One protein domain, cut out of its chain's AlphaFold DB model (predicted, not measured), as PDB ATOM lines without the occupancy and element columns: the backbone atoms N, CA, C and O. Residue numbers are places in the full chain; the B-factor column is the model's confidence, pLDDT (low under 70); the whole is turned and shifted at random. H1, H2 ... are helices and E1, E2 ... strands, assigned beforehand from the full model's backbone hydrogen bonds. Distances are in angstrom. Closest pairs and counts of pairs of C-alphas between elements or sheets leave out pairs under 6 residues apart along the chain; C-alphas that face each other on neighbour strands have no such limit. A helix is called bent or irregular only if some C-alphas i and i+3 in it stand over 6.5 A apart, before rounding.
ATOM      1  N   GLY A  88       6.184  31.284 -43.918       89.44
ATOM      2  CA  GLY A  88       5.928  30.650 -45.211       89.44
ATOM      3  C   GLY A  88       4.490  30.142 -45.362       89.44
ATOM      4  O   GLY A  88       3.883  30.356 -46.413       89.44
ATOM      5  N   GLU A  89       3.922  29.541 -44.316       92.50
ATOM      6  CA  GLU A  89       2.534  29.050 -44.303       92.50
ATOM      7  C   GLU A  89       1.524  30.195 -44.337       92.50
ATOM      8  O   GLU A  89       0.591  30.182 -45.147       92.50
ATOM      9  N   VAL A  90       1.752  31.243 -43.539       92.62
ATOM     10  CA  VAL A  90       0.929  32.461 -43.581       92.62
ATOM     11  C   VAL A  90       0.973  33.086 -44.975       92.62
ATOM     12  O   VAL A  90      -0.064  33.482 -45.519       92.62
ATOM     13  N   LEU A  91       2.162  33.149 -45.585       89.69
ATOM     14  CA  LEU A  91       2.304  33.634 -46.949       89.69
ATOM     15  C   LEU A  91       1.496  32.777 -47.922       89.69
ATOM     16  O   LEU A  91       0.647  33.322 -48.624       89.69
ATOM     17  N   ASP A  92       1.713  31.463 -47.943       90.12
ATOM     18  CA  ASP A  92       0.981  30.538 -48.809       90.12
ATOM     19  C   ASP A  92      -0.539  30.700 -48.707       90.12
ATOM     20  O   ASP A  92      -1.227  30.847 -49.725       90.12
ATOM     21  N   HIS A  93      -1.055  30.746 -47.480       94.94
ATOM     22  CA  HIS A  93      -2.472  30.956 -47.226       94.94
ATOM     23  C   HIS A  93      -2.988  32.199 -47.949       94.94
ATOM     24  O   HIS A  93      -3.971  32.132 -48.691       94.94
ATOM     25  N   TYR A  94      -2.306  33.334 -47.801       95.00
ATOM     26  CA  TYR A  94      -2.753  34.572 -48.423       95.00
ATOM     27  C   TYR A  94      -2.540  34.629 -49.934       95.00
ATOM     28  O   TYR A  94      -3.308  35.307 -50.620       95.00
ATOM     29  N   LEU A  95      -1.581  33.887 -50.489       87.44
ATOM     30  CA  LEU A  95      -1.486  33.730 -51.942       87.44
ATOM     31  C   LEU A  95      -2.715  33.015 -52.503       87.44
ATOM     32  O   LEU A  95      -3.224  33.410 -53.554       87.44
ATOM     33  N   LYS A  96      -3.215  32.005 -51.787       92.62
ATOM     34  CA  LYS A  96      -4.382  31.206 -52.186       92.62
ATOM     35  C   LYS A  96      -5.707  31.910 -51.888       92.62
ATOM     36  O   LYS A  96      -6.645  31.849 -52.687       92.62
ATOM     37  N   LYS A  97      -5.820  32.559 -50.726       95.94
ATOM     38  CA  LYS A  97      -7.089  33.072 -50.183       95.94
ATOM     39  C   LYS A  97      -7.202  34.595 -50.170       95.94
ATOM     40  O   LYS A  97      -8.314  35.105 -50.048       95.94
ATOM     41  N   GLY A  98      -6.112  35.333 -50.372       95.44
ATOM     42  CA  GLY A  98      -6.095  36.799 -50.304       95.44
ATOM     43  C   GLY A  98      -7.081  37.474 -51.261       95.44
ATOM     44  O   GLY A  98      -7.673  38.490 -50.906       95.44
ATOM     45  N   ARG A  99      -7.354  36.869 -52.428       96.44
ATOM     46  CA  ARG A  99      -8.374  37.359 -53.374       96.44
ATOM     47  C   ARG A  99      -9.793  37.389 -52.791       96.44
ATOM     48  O   ARG A  99     -10.573  38.254 -53.165       96.44
ATOM     49  N   TYR A 100     -10.113  36.479 -51.870       96.31
ATOM     50  CA  TYR A 100     -11.415  36.431 -51.200       96.31
ATOM     51  C   TYR A 100     -11.477  37.358 -49.982       96.31
ATOM     52  O   TYR A 100     -12.561  37.800 -49.616       96.31
ATOM     53  N   MET A 101     -10.330  37.674 -49.369       97.06
ATOM     54  CA  MET A 101     -10.241  38.632 -48.262       97.06
ATOM     55  C   MET A 101     -10.313  40.086 -48.741       97.06
ATOM     56  O   MET A 101     -10.933  40.921 -48.088       97.06
ATOM     57  N   LEU A 102      -9.679  40.400 -49.876       96.69
ATOM     58  CA  LEU A 102      -9.506  41.773 -50.356       96.69
ATOM     59  C   LEU A 102     -10.811  42.598 -50.437       96.69
ATOM     60  O   LEU A 102     -10.766  43.764 -50.036       96.69
ATOM     61  N   PRO A 103     -11.967  42.049 -50.869       95.38
ATOM     62  CA  PRO A 103     -13.234  42.783 -50.862       95.38
ATOM     63  C   PRO A 103     -13.644  43.323 -49.486       95.38
ATOM     64  O   PRO A 103     -14.265  44.373 -49.421       95.38
ATOM     65  N   TYR A 104     -13.260  42.653 -48.394       95.06
ATOM     66  CA  TYR A 104     -13.569  43.083 -47.025       95.06
ATOM     67  C   TYR A 104     -12.607  44.153 -46.486       95.06
ATOM     68  O   TYR A 104     -12.879  44.742 -45.442       95.06
ATOM     69  N   LEU A 105     -11.469  44.371 -47.154       96.94
ATOM     70  CA  LEU A 105     -10.467  45.378 -46.782       96.94
ATOM     71  C   LEU A 105     -10.604  46.658 -47.611       96.94
ATOM     72  O   LEU A 105     -10.316  47.754 -47.130       96.94
ATOM     73  N   LYS A 106     -11.021  46.524 -48.874       95.25
ATOM     74  CA  LYS A 106     -11.069  47.627 -49.832       95.25
ATOM     75  C   LYS A 106     -12.039  48.712 -49.360       95.25
ATOM     76  O   LYS A 106     -13.185  48.434 -49.046       95.25
ATOM     77  N   GLY A 107     -11.576  49.962 -49.354       92.00
ATOM     78  CA  GLY A 107     -12.383  51.111 -48.923       92.00
ATOM     79  C   GLY A 107     -12.400  51.344 -47.410       92.00
ATOM     80  O   GLY A 107     -12.968  52.340 -46.968       92.00
ATOM     81  N   HIS A 108     -11.732  50.493 -46.627       94.81
ATOM     82  CA  HIS A 108     -11.617  50.635 -45.181       94.81
ATOM     83  C   HIS A 108     -10.180  50.966 -44.770       94.81
ATOM     84  O   HIS A 108      -9.210  50.565 -45.421       94.81
ATOM     85  N   ASP A 109     -10.048  51.681 -43.656       97.12
ATOM     86  CA  ASP A 109      -8.794  51.681 -42.911       97.12
ATOM     87  C   ASP A 109      -8.604  50.287 -42.290       97.12
ATOM     88  O   ASP A 109      -9.576  49.632 -41.916       97.12
ATOM     89  N   VAL A 110      -7.365  49.813 -42.181       98.06
ATOM     90  CA  VAL A 110      -7.052  48.446 -41.743       98.06
ATOM     91  C   VAL A 110      -6.087  48.480 -40.564       98.06
ATOM     92  O   VAL A 110      -5.098  49.212 -40.568       98.06
ATOM     93  N   ILE A 111      -6.353  47.663 -39.548       98.44
ATOM     94  CA  ILE A 111      -5.357  47.301 -38.539       98.44
ATOM     95  C   ILE A 111      -4.663  46.037 -39.024       98.44
ATOM     96  O   ILE A 111      -5.320  45.037 -39.315       98.44
ATOM     97  N   VAL A 112      -3.339  46.090 -39.101       98.31
ATOM     98  CA  VAL A 112      -2.510  44.938 -39.447       98.31
ATOM     99  C   VAL A 112      -1.853  44.432 -38.175       98.31
ATOM    100  O   VAL A 112      -1.197  45.202 -37.471       98.31
ATOM    101  N   VAL A 113      -2.022  43.151 -37.875       98.06
ATOM    102  CA  VAL A 113      -1.306  42.489 -36.783       98.06
ATOM    103  C   VAL A 113      -0.029  41.897 -37.357       98.06
ATOM    104  O   VAL A 113      -0.087  41.148 -38.331       98.06
ATOM    105  N   LEU A 114       1.114  42.262 -36.783       95.62
ATOM    106  CA  LEU A 114       2.430  41.763 -37.169       95.62
ATOM    107  C   LEU A 114       2.892  40.708 -36.160       95.62
ATOM    108  O   LEU A 114       2.922  41.005 -34.967       95.62
ATOM    109  N   GLY A 115       3.257  39.513 -36.629       93.88
ATOM    110  CA  GLY A 115       3.854  38.460 -35.801       93.88
ATOM    111  C   GLY A 115       5.369  38.610 -35.759       93.88
ATOM    112  O   GLY A 115       6.026  38.480 -36.789       93.88
ATOM    113  N   LEU A 116       5.939  38.928 -34.597       87.19
ATOM    114  CA  LEU A 116       7.386  39.136 -34.452       87.19
ATOM    115  C   LEU A 116       8.145  37.866 -34.039       87.19
ATOM    116  O   LEU A 116       9.371  37.856 -34.135       87.19
ATOM    117  N   GLY A 117       7.418  36.814 -33.662       81.06
ATOM    118  CA  GLY A 117       7.940  35.536 -33.185       81.06
ATOM    119  C   GLY A 117       7.402  35.199 -31.794       81.06
ATOM    120  O   GLY A 117       7.305  36.084 -30.941       81.06
ATOM    121  N   GLY A 118       7.042  33.932 -31.574       78.56
ATOM    122  CA  GLY A 118       6.434  33.483 -30.317       78.56
ATOM    123  C   GLY A 118       5.111  34.199 -30.027       78.56
ATOM    124  O   GLY A 118       4.226  34.254 -30.881       78.56
ATOM    125  N   ASP A 119       4.990  34.781 -28.836       85.25
ATOM    126  CA  ASP A 119       3.824  35.528 -28.351       85.25
ATOM    127  C   ASP A 119       3.889  37.047 -28.599       85.25
ATOM    128  O   ASP A 119       3.005  37.799 -28.175       85.25
ATOM    129  N   ASN A 120       4.895  37.512 -29.346       90.94
ATOM    130  CA  ASN A 120       5.110  38.930 -29.611       90.94
ATOM    131  C   ASN A 120       4.343  39.406 -30.850       90.94
ATOM    132  O   ASN A 120       4.701  39.095 -31.992       90.94
ATOM    133  N   PHE A 121       3.324  40.242 -30.628       94.88
ATOM    134  CA  PHE A 121       2.482  40.798 -31.689       94.88
ATOM    135  C   PHE A 121       2.405  42.324 -31.636       94.88
ATOM    136  O   PHE A 121       2.216  42.914 -30.573       94.88
ATOM    137  N   VAL A 122       2.454  42.972 -32.802       96.06
ATOM    138  CA  VAL A 122       2.277  44.429 -32.925       96.06
ATOM    139  C   VAL A 122       1.022  44.752 -33.719       96.06
ATOM    140  O   VAL A 122       0.863  44.332 -34.863       96.06
ATOM    141  N   TYR A 123       0.151  45.574 -33.134       97.25
ATOM    142  CA  TYR A 123      -1.044  46.093 -33.791       97.25
ATOM    143  C   TYR A 123      -0.731  47.412 -34.489       97.25
ATOM    144  O   TYR A 123      -0.686  48.477 -33.870       97.25
ATOM    145  N   ARG A 124      -0.543  47.363 -35.806       97.25
ATOM    146  CA  ARG A 124      -0.220  48.544 -36.599       97.25
ATOM    147  C   ARG A 124      -1.477  49.168 -37.197       97.25
ATOM    148  O   ARG A 124      -2.241  48.510 -37.893       97.25
ATOM    149  N   ARG A 125      -1.666  50.468 -36.952       97.31
ATOM    150  CA  ARG A 125      -2.827  51.253 -37.434       97.31
ATOM    151  C   ARG A 125      -2.466  52.342 -38.447       97.31
ATOM    152  O   ARG A 125      -3.358  52.938 -39.052       97.31
ATOM    153  N   LYS A 126      -1.174  52.659 -38.564       96.50
ATOM    154  CA  LYS A 126      -0.644  53.755 -39.377       96.50
ATOM    155  C   LYS A 126       0.616  53.327 -40.131       96.50
ATOM    156  O   LYS A 126       1.405  52.507 -39.646       96.50
ATOM    157  N   ASN A 127       0.803  53.903 -41.307       92.75
ATOM    158  CA  ASN A 127       2.043  53.864 -42.074       92.75
ATOM    159  C   ASN A 127       3.146  54.692 -41.375       92.75
ATOM    160  O   ASN A 127       2.842  55.431 -40.435       92.75
ATOM    161  N   PRO A 128       4.425  54.572 -41.788       85.12
ATOM    162  CA  PRO A 128       5.512  55.388 -41.231       85.12
ATOM    163  C   PRO A 128       5.285  56.901 -41.354       85.12
ATOM    164  O   PRO A 128       5.733  57.651 -40.499       85.12
ATOM    165  N   ASP A 129       4.560  57.338 -42.384       88.00
ATOM    166  CA  ASP A 129       4.194  58.741 -42.628       88.00
ATOM    167  C   ASP A 129       2.993  59.226 -41.786       88.00
ATOM    168  O   ASP A 129       2.502  60.334 -41.973       88.00
ATOM    169  N   GLY A 130       2.474  58.388 -40.882       94.31
ATOM    170  CA  GLY A 130       1.327  58.699 -40.028       94.31
ATOM    171  C   GLY A 130      -0.046  58.495 -40.680       94.31
ATOM    172  O   GLY A 130      -1.056  58.520 -39.965       94.31
ATOM    173  N   SER A 131      -0.112  58.229 -41.988       95.38
ATOM    174  CA  SER A 131      -1.369  57.950 -42.694       95.38
ATOM    175  C   SER A 131      -1.984  56.615 -42.258       95.38
ATOM    176  O   SER A 131      -1.295  55.705 -41.789       95.38
ATOM    177  N   ARG A 132      -3.307  56.476 -42.390       97.12
ATOM    178  CA  ARG A 132      -4.012  55.219 -42.095       97.12
ATOM    179  C   ARG A 132      -3.664  54.156 -43.135       97.12
ATOM    180  O   ARG A 132      -3.515  54.452 -44.319       97.12
ATOM    181  N   ILE A 133      -3.554  52.906 -42.693       98.12
ATOM    182  CA  ILE A 133      -3.291  51.783 -43.596       98.12
ATOM    183  C   ILE A 133      -4.563  51.496 -44.393       98.12
ATOM    184  O   ILE A 133      -5.619  51.288 -43.806       98.12
ATOM    185  N   ARG A 134      -4.457  51.450 -45.722       97.81
ATOM    186  CA  ARG A 134      -5.547  51.066 -46.629       97.81
ATOM    187  C   ARG A 134      -5.024  50.057 -47.627       97.81
ATOM    188  O   ARG A 134      -4.060  50.354 -48.325       97.81
ATOM    189  N   ILE A 135      -5.666  48.897 -47.707       98.00
ATOM    190  CA  ILE A 135      -5.256  47.804 -48.591       98.00
ATOM    191  C   ILE A 135      -6.297  47.668 -49.700       98.00
ATOM    192  O   ILE A 135      -7.467  47.400 -49.444       98.00
ATOM    193  N   SER A 136      -5.872  47.876 -50.941       96.75
ATOM    194  CA  SER A 136      -6.748  47.873 -52.119       96.75
ATOM    195  C   SER A 136      -6.227  47.009 -53.264       96.75
ATOM    196  O   SER A 136      -6.885  46.911 -54.298       96.75
ATOM    197  N   GLN A 137      -5.051  46.401 -53.104       95.62
ATOM    198  CA  GLN A 137      -4.394  45.572 -54.110       95.62
ATOM    199  C   GLN A 137      -3.962  44.243 -53.490       95.62
ATOM    200  O   GLN A 137      -3.579  44.188 -52.324       95.62
ATOM    201  N   LEU A 138      -3.993  43.167 -54.276       92.81
ATOM    202  CA  LEU A 138      -3.523  41.861 -53.810       92.81
ATOM    203  C   LEU A 138      -1.988  41.772 -53.798       92.81
ATOM    204  O   LEU A 138      -1.415  41.227 -52.862       92.81
ATOM    205  N   ARG A 139      -1.339  42.306 -54.841       88.88
ATOM    206  CA  ARG A 139       0.102  42.170 -55.134       88.88
ATOM    207  C   ARG A 139       0.794  43.526 -55.217       88.88
ATOM    208  O   ARG A 139       0.111  44.527 -55.426       88.88
ATOM    209  N   GLY A 140       2.104  43.566 -54.988       84.25
ATOM    210  CA  GLY A 140       2.918  44.786 -55.015       84.25
ATOM    211  C   GLY A 140       3.714  45.056 -53.733       84.25
ATOM    212  O   GLY A 140       3.463  44.480 -52.678       84.25
ATOM    213  N   ASP A 141       4.679  45.975 -53.829       81.19
ATOM    214  CA  ASP A 141       5.584  46.358 -52.729       81.19
ATOM    215  C   ASP A 141       5.255  47.750 -52.161       81.19
ATOM    216  O   ASP A 141       6.134  48.516 -51.776       81.19
ATOM    217  N   THR A 142       3.967  48.091 -52.101       88.38
ATOM    218  CA  THR A 142       3.497  49.330 -51.464       88.38
ATOM    219  C   THR A 142       2.546  49.010 -50.315       88.38
ATOM    220  O   THR A 142       1.859  47.990 -50.382       88.38
ATOM    221  N   PRO A 143       2.392  49.892 -49.309       92.69
ATOM    222  CA  PRO A 143       1.418  49.701 -48.228       92.69
ATOM    223  C   PRO A 143      -0.043  49.519 -48.675       92.69
ATOM    224  O   PRO A 143      -0.875  49.108 -47.866       92.69
ATOM    225  N   LYS A 144      -0.363  49.799 -49.950       95.56
ATOM    226  CA  LYS A 144      -1.680  49.540 -50.557       95.56
ATOM    227  C   LYS A 144      -1.906  48.074 -50.930       95.56
ATOM    228  O   LYS A 144      -3.035  47.692 -51.243       95.56
ATOM    229  N   SER A 145      -0.851  47.264 -50.919       95.44
ATOM    230  CA  SER A 145      -0.885  45.857 -51.284       95.44
ATOM    231  C   SER A 145      -0.960  44.948 -50.066       95.44
ATOM    232  O   SER A 145      -0.265  45.164 -49.076       95.44
ATOM    233  N   LEU A 146      -1.755  43.885 -50.159       95.19
ATOM    234  CA  LEU A 146      -1.784  42.834 -49.154       95.19
ATOM    235  C   LEU A 146      -0.421  42.121 -49.057       95.19
ATOM    236  O   LEU A 146       0.093  41.910 -47.961       95.19
ATOM    237  N   GLU A 147       0.194  41.816 -50.204       92.00
ATOM    238  CA  GLU A 147       1.509  41.171 -50.294       92.00
ATOM    239  C   GLU A 147       2.600  41.956 -49.554       92.00
ATOM    240  O   GLU A 147       3.381  41.360 -48.815       92.00
ATOM    241  N   TYR A 148       2.613  43.289 -49.665       92.00
ATOM    242  CA  TYR A 148       3.549  44.148 -48.931       92.00
ATOM    243  C   TYR A 148       3.539  43.877 -47.425       92.00
ATOM    244  O   TYR A 148       4.609  43.814 -46.810       92.00
ATOM    245  N   TRP A 149       2.344  43.730 -46.843       95.44
ATOM    246  CA  TRP A 149       2.160  43.518 -45.411       95.44
ATOM    247  C   TRP A 149       2.538  42.105 -44.995       95.44
ATOM    248  O   TRP A 149       3.259  41.945 -44.016       95.44
ATOM    249  N   ILE A 150       2.136  41.089 -45.756       92.94
ATOM    250  CA  ILE A 150       2.465  39.685 -45.460       92.94
ATOM    251  C   ILE A 150       3.976  39.461 -45.508       92.94
ATOM    252  O   ILE A 150       4.569  38.891 -44.590       92.94
ATOM    253  N   LEU A 151       4.636  40.004 -46.535       87.62
ATOM    254  CA  LEU A 151       6.093  39.987 -46.647       87.62
ATOM    255  C   LEU A 151       6.780  40.732 -45.497       87.62
ATOM    256  O   LEU A 151       7.973  40.550 -45.294       87.62
ATOM    257  N   ARG A 152       6.053  41.537 -44.723       90.56
ATOM    258  CA  ARG A 152       6.532  42.242 -43.529       90.56
ATOM    259  C   ARG A 152       5.897  41.690 -42.251       90.56
ATOM    260  O   ARG A 152       5.697  42.435 -41.298       90.56
ATOM    261  N   ARG A 153       5.621  40.379 -42.241       92.50
ATOM    262  CA  ARG A 153       5.088  39.605 -41.106       92.50
ATOM    263  C   ARG A 153       3.642  39.945 -40.725       92.50
ATOM    264  O   ARG A 153       3.228  39.706 -39.596       92.50
ATOM    265  N   GLY A 154       2.866  40.504 -41.652       95.94
ATOM    266  CA  GLY A 154       1.428  40.714 -41.496       95.94
ATOM    267  C   GLY A 154       0.683  39.387 -41.433       95.94
ATOM    268  O   GLY A 154       0.597  38.685 -42.439       95.94
ATOM    269  N   ILE A 155       0.151  39.073 -40.254       96.44
ATOM    270  CA  ILE A 155      -0.554  37.823 -39.965       96.44
ATOM    271  C   ILE A 155      -2.070  38.012 -39.927       96.44
ATOM    272  O   ILE A 155      -2.771  37.194 -40.503       96.44
ATOM    273  N   GLU A 156      -2.599  39.094 -39.344       97.56
ATOM    274  CA  GLU A 156      -4.045  39.359 -39.319       97.56
ATOM    275  C   GLU A 156      -4.387  40.730 -39.912       97.56
ATOM    276  O   GLU A 156      -3.627  41.691 -39.768       97.56
ATOM    277  N   PHE A 157      -5.572  40.838 -40.513       98.31
ATOM    278  CA  PHE A 157      -6.088  42.063 -41.119       98.31
ATOM    279  C   PHE A 157      -7.495  42.352 -40.606       98.31
ATOM    280  O   PHE A 157      -8.408  41.540 -40.764       98.31
ATOM    281  N   HIS A 158      -7.677  43.521 -39.996       97.94
ATOM    282  CA  HIS A 158      -8.937  43.920 -39.374       97.94
ATOM    283  C   HIS A 158      -9.419  45.242 -39.980       97.94
ATOM    284  O   HIS A 158      -8.834  46.284 -39.666       97.94
ATOM    285  N   PRO A 159     -10.444  45.254 -40.852       97.19
ATOM    286  CA  PRO A 159     -11.091  46.493 -41.264       97.19
ATOM    287  C   PRO A 159     -11.605  47.262 -40.044       97.19
ATOM    288  O   PRO A 159     -12.278  46.709 -39.171       97.19
ATOM    289  N   VAL A 160     -11.267  48.547 -39.990       96.69
ATOM    290  CA  VAL A 160     -11.760  49.497 -38.995       96.69
ATOM    291  C   VAL A 160     -13.144  49.964 -39.413       96.69
ATOM    292  O   VAL A 160     -13.394  50.301 -40.575       96.69
TER     293      VAL A 160
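This is residues 88 to 160 of the 292 residues of an uncharacterized protein of Thorarchaeota archaeon (strain OWC) (UniProt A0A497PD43). A small three-stranded antiparallel sheet has both helices over one face, the other face being bare of named helices: the long, kinked H1 and the short H2 lie over its edge strand E3 and touch each other. A long link, residues 125 to 145, loops from E2 back to H2. The printed part has 73 residues, with H1, E1, E2, H2 and E3 in that order, sheet order E2 E1 E3, and mixed class. It is compact, with a radius of gyration of the C-alphas of 11.3 A and spans of 31 by 27 by 21 A.

Find C-alpha 88 at (5.928, 30.650, -45.211); from there H1 runs through residues 88 to 105, 22.1 A long. It is irregular, C-alphas 96 and 99 being 7.4 A apart, with a kink of 80 degrees near residue 99. Next come E1, residues 110 to 117, 21.6 A, and E2, residues 120 to 124, 13.0 A. H2 takes residues 146 to 150, 6.5 A. E3, residues 154 to 159, 13.8 A, ends with C-alpha 159 at (-11.091, 46.493, -41.264).

Look first at E1, the inner strand. With E2 it forms an antiparallel hairpin, where N 114 and O 122 are 2.8 A apart, within hydrogen-bond range. E3 is its other antiparallel neighbour, with N 111 and O 158 at 2.8 A. H1 and H2 are on the same face, over E3, each at a height over the sheet of 9.1 A. H1 runs along the strands, at 8 degrees to E3 on the local plane; their closest C-alphas, Leu 105 and Pro 159, are 5.7 A apart. H1 and H2 touch, closest at the C-alphas of Leu 91 and Ile 150, 6.2 A. E2, H2 and E3 form a split strand-helix-strand unit, two strands running the same way with E1 between them, and its crossover is right-handed. Every O i to N i+4 pair is within hydrogen-bond range in H2, and 9 of 14 in H1.

The C-alphas of Gly 107 and Gly 118 are the two farthest apart, 31.8 A. The printed part has no cut; E2 to H2 is the long link, 21 residues. No printed residue is under pLDDT 70.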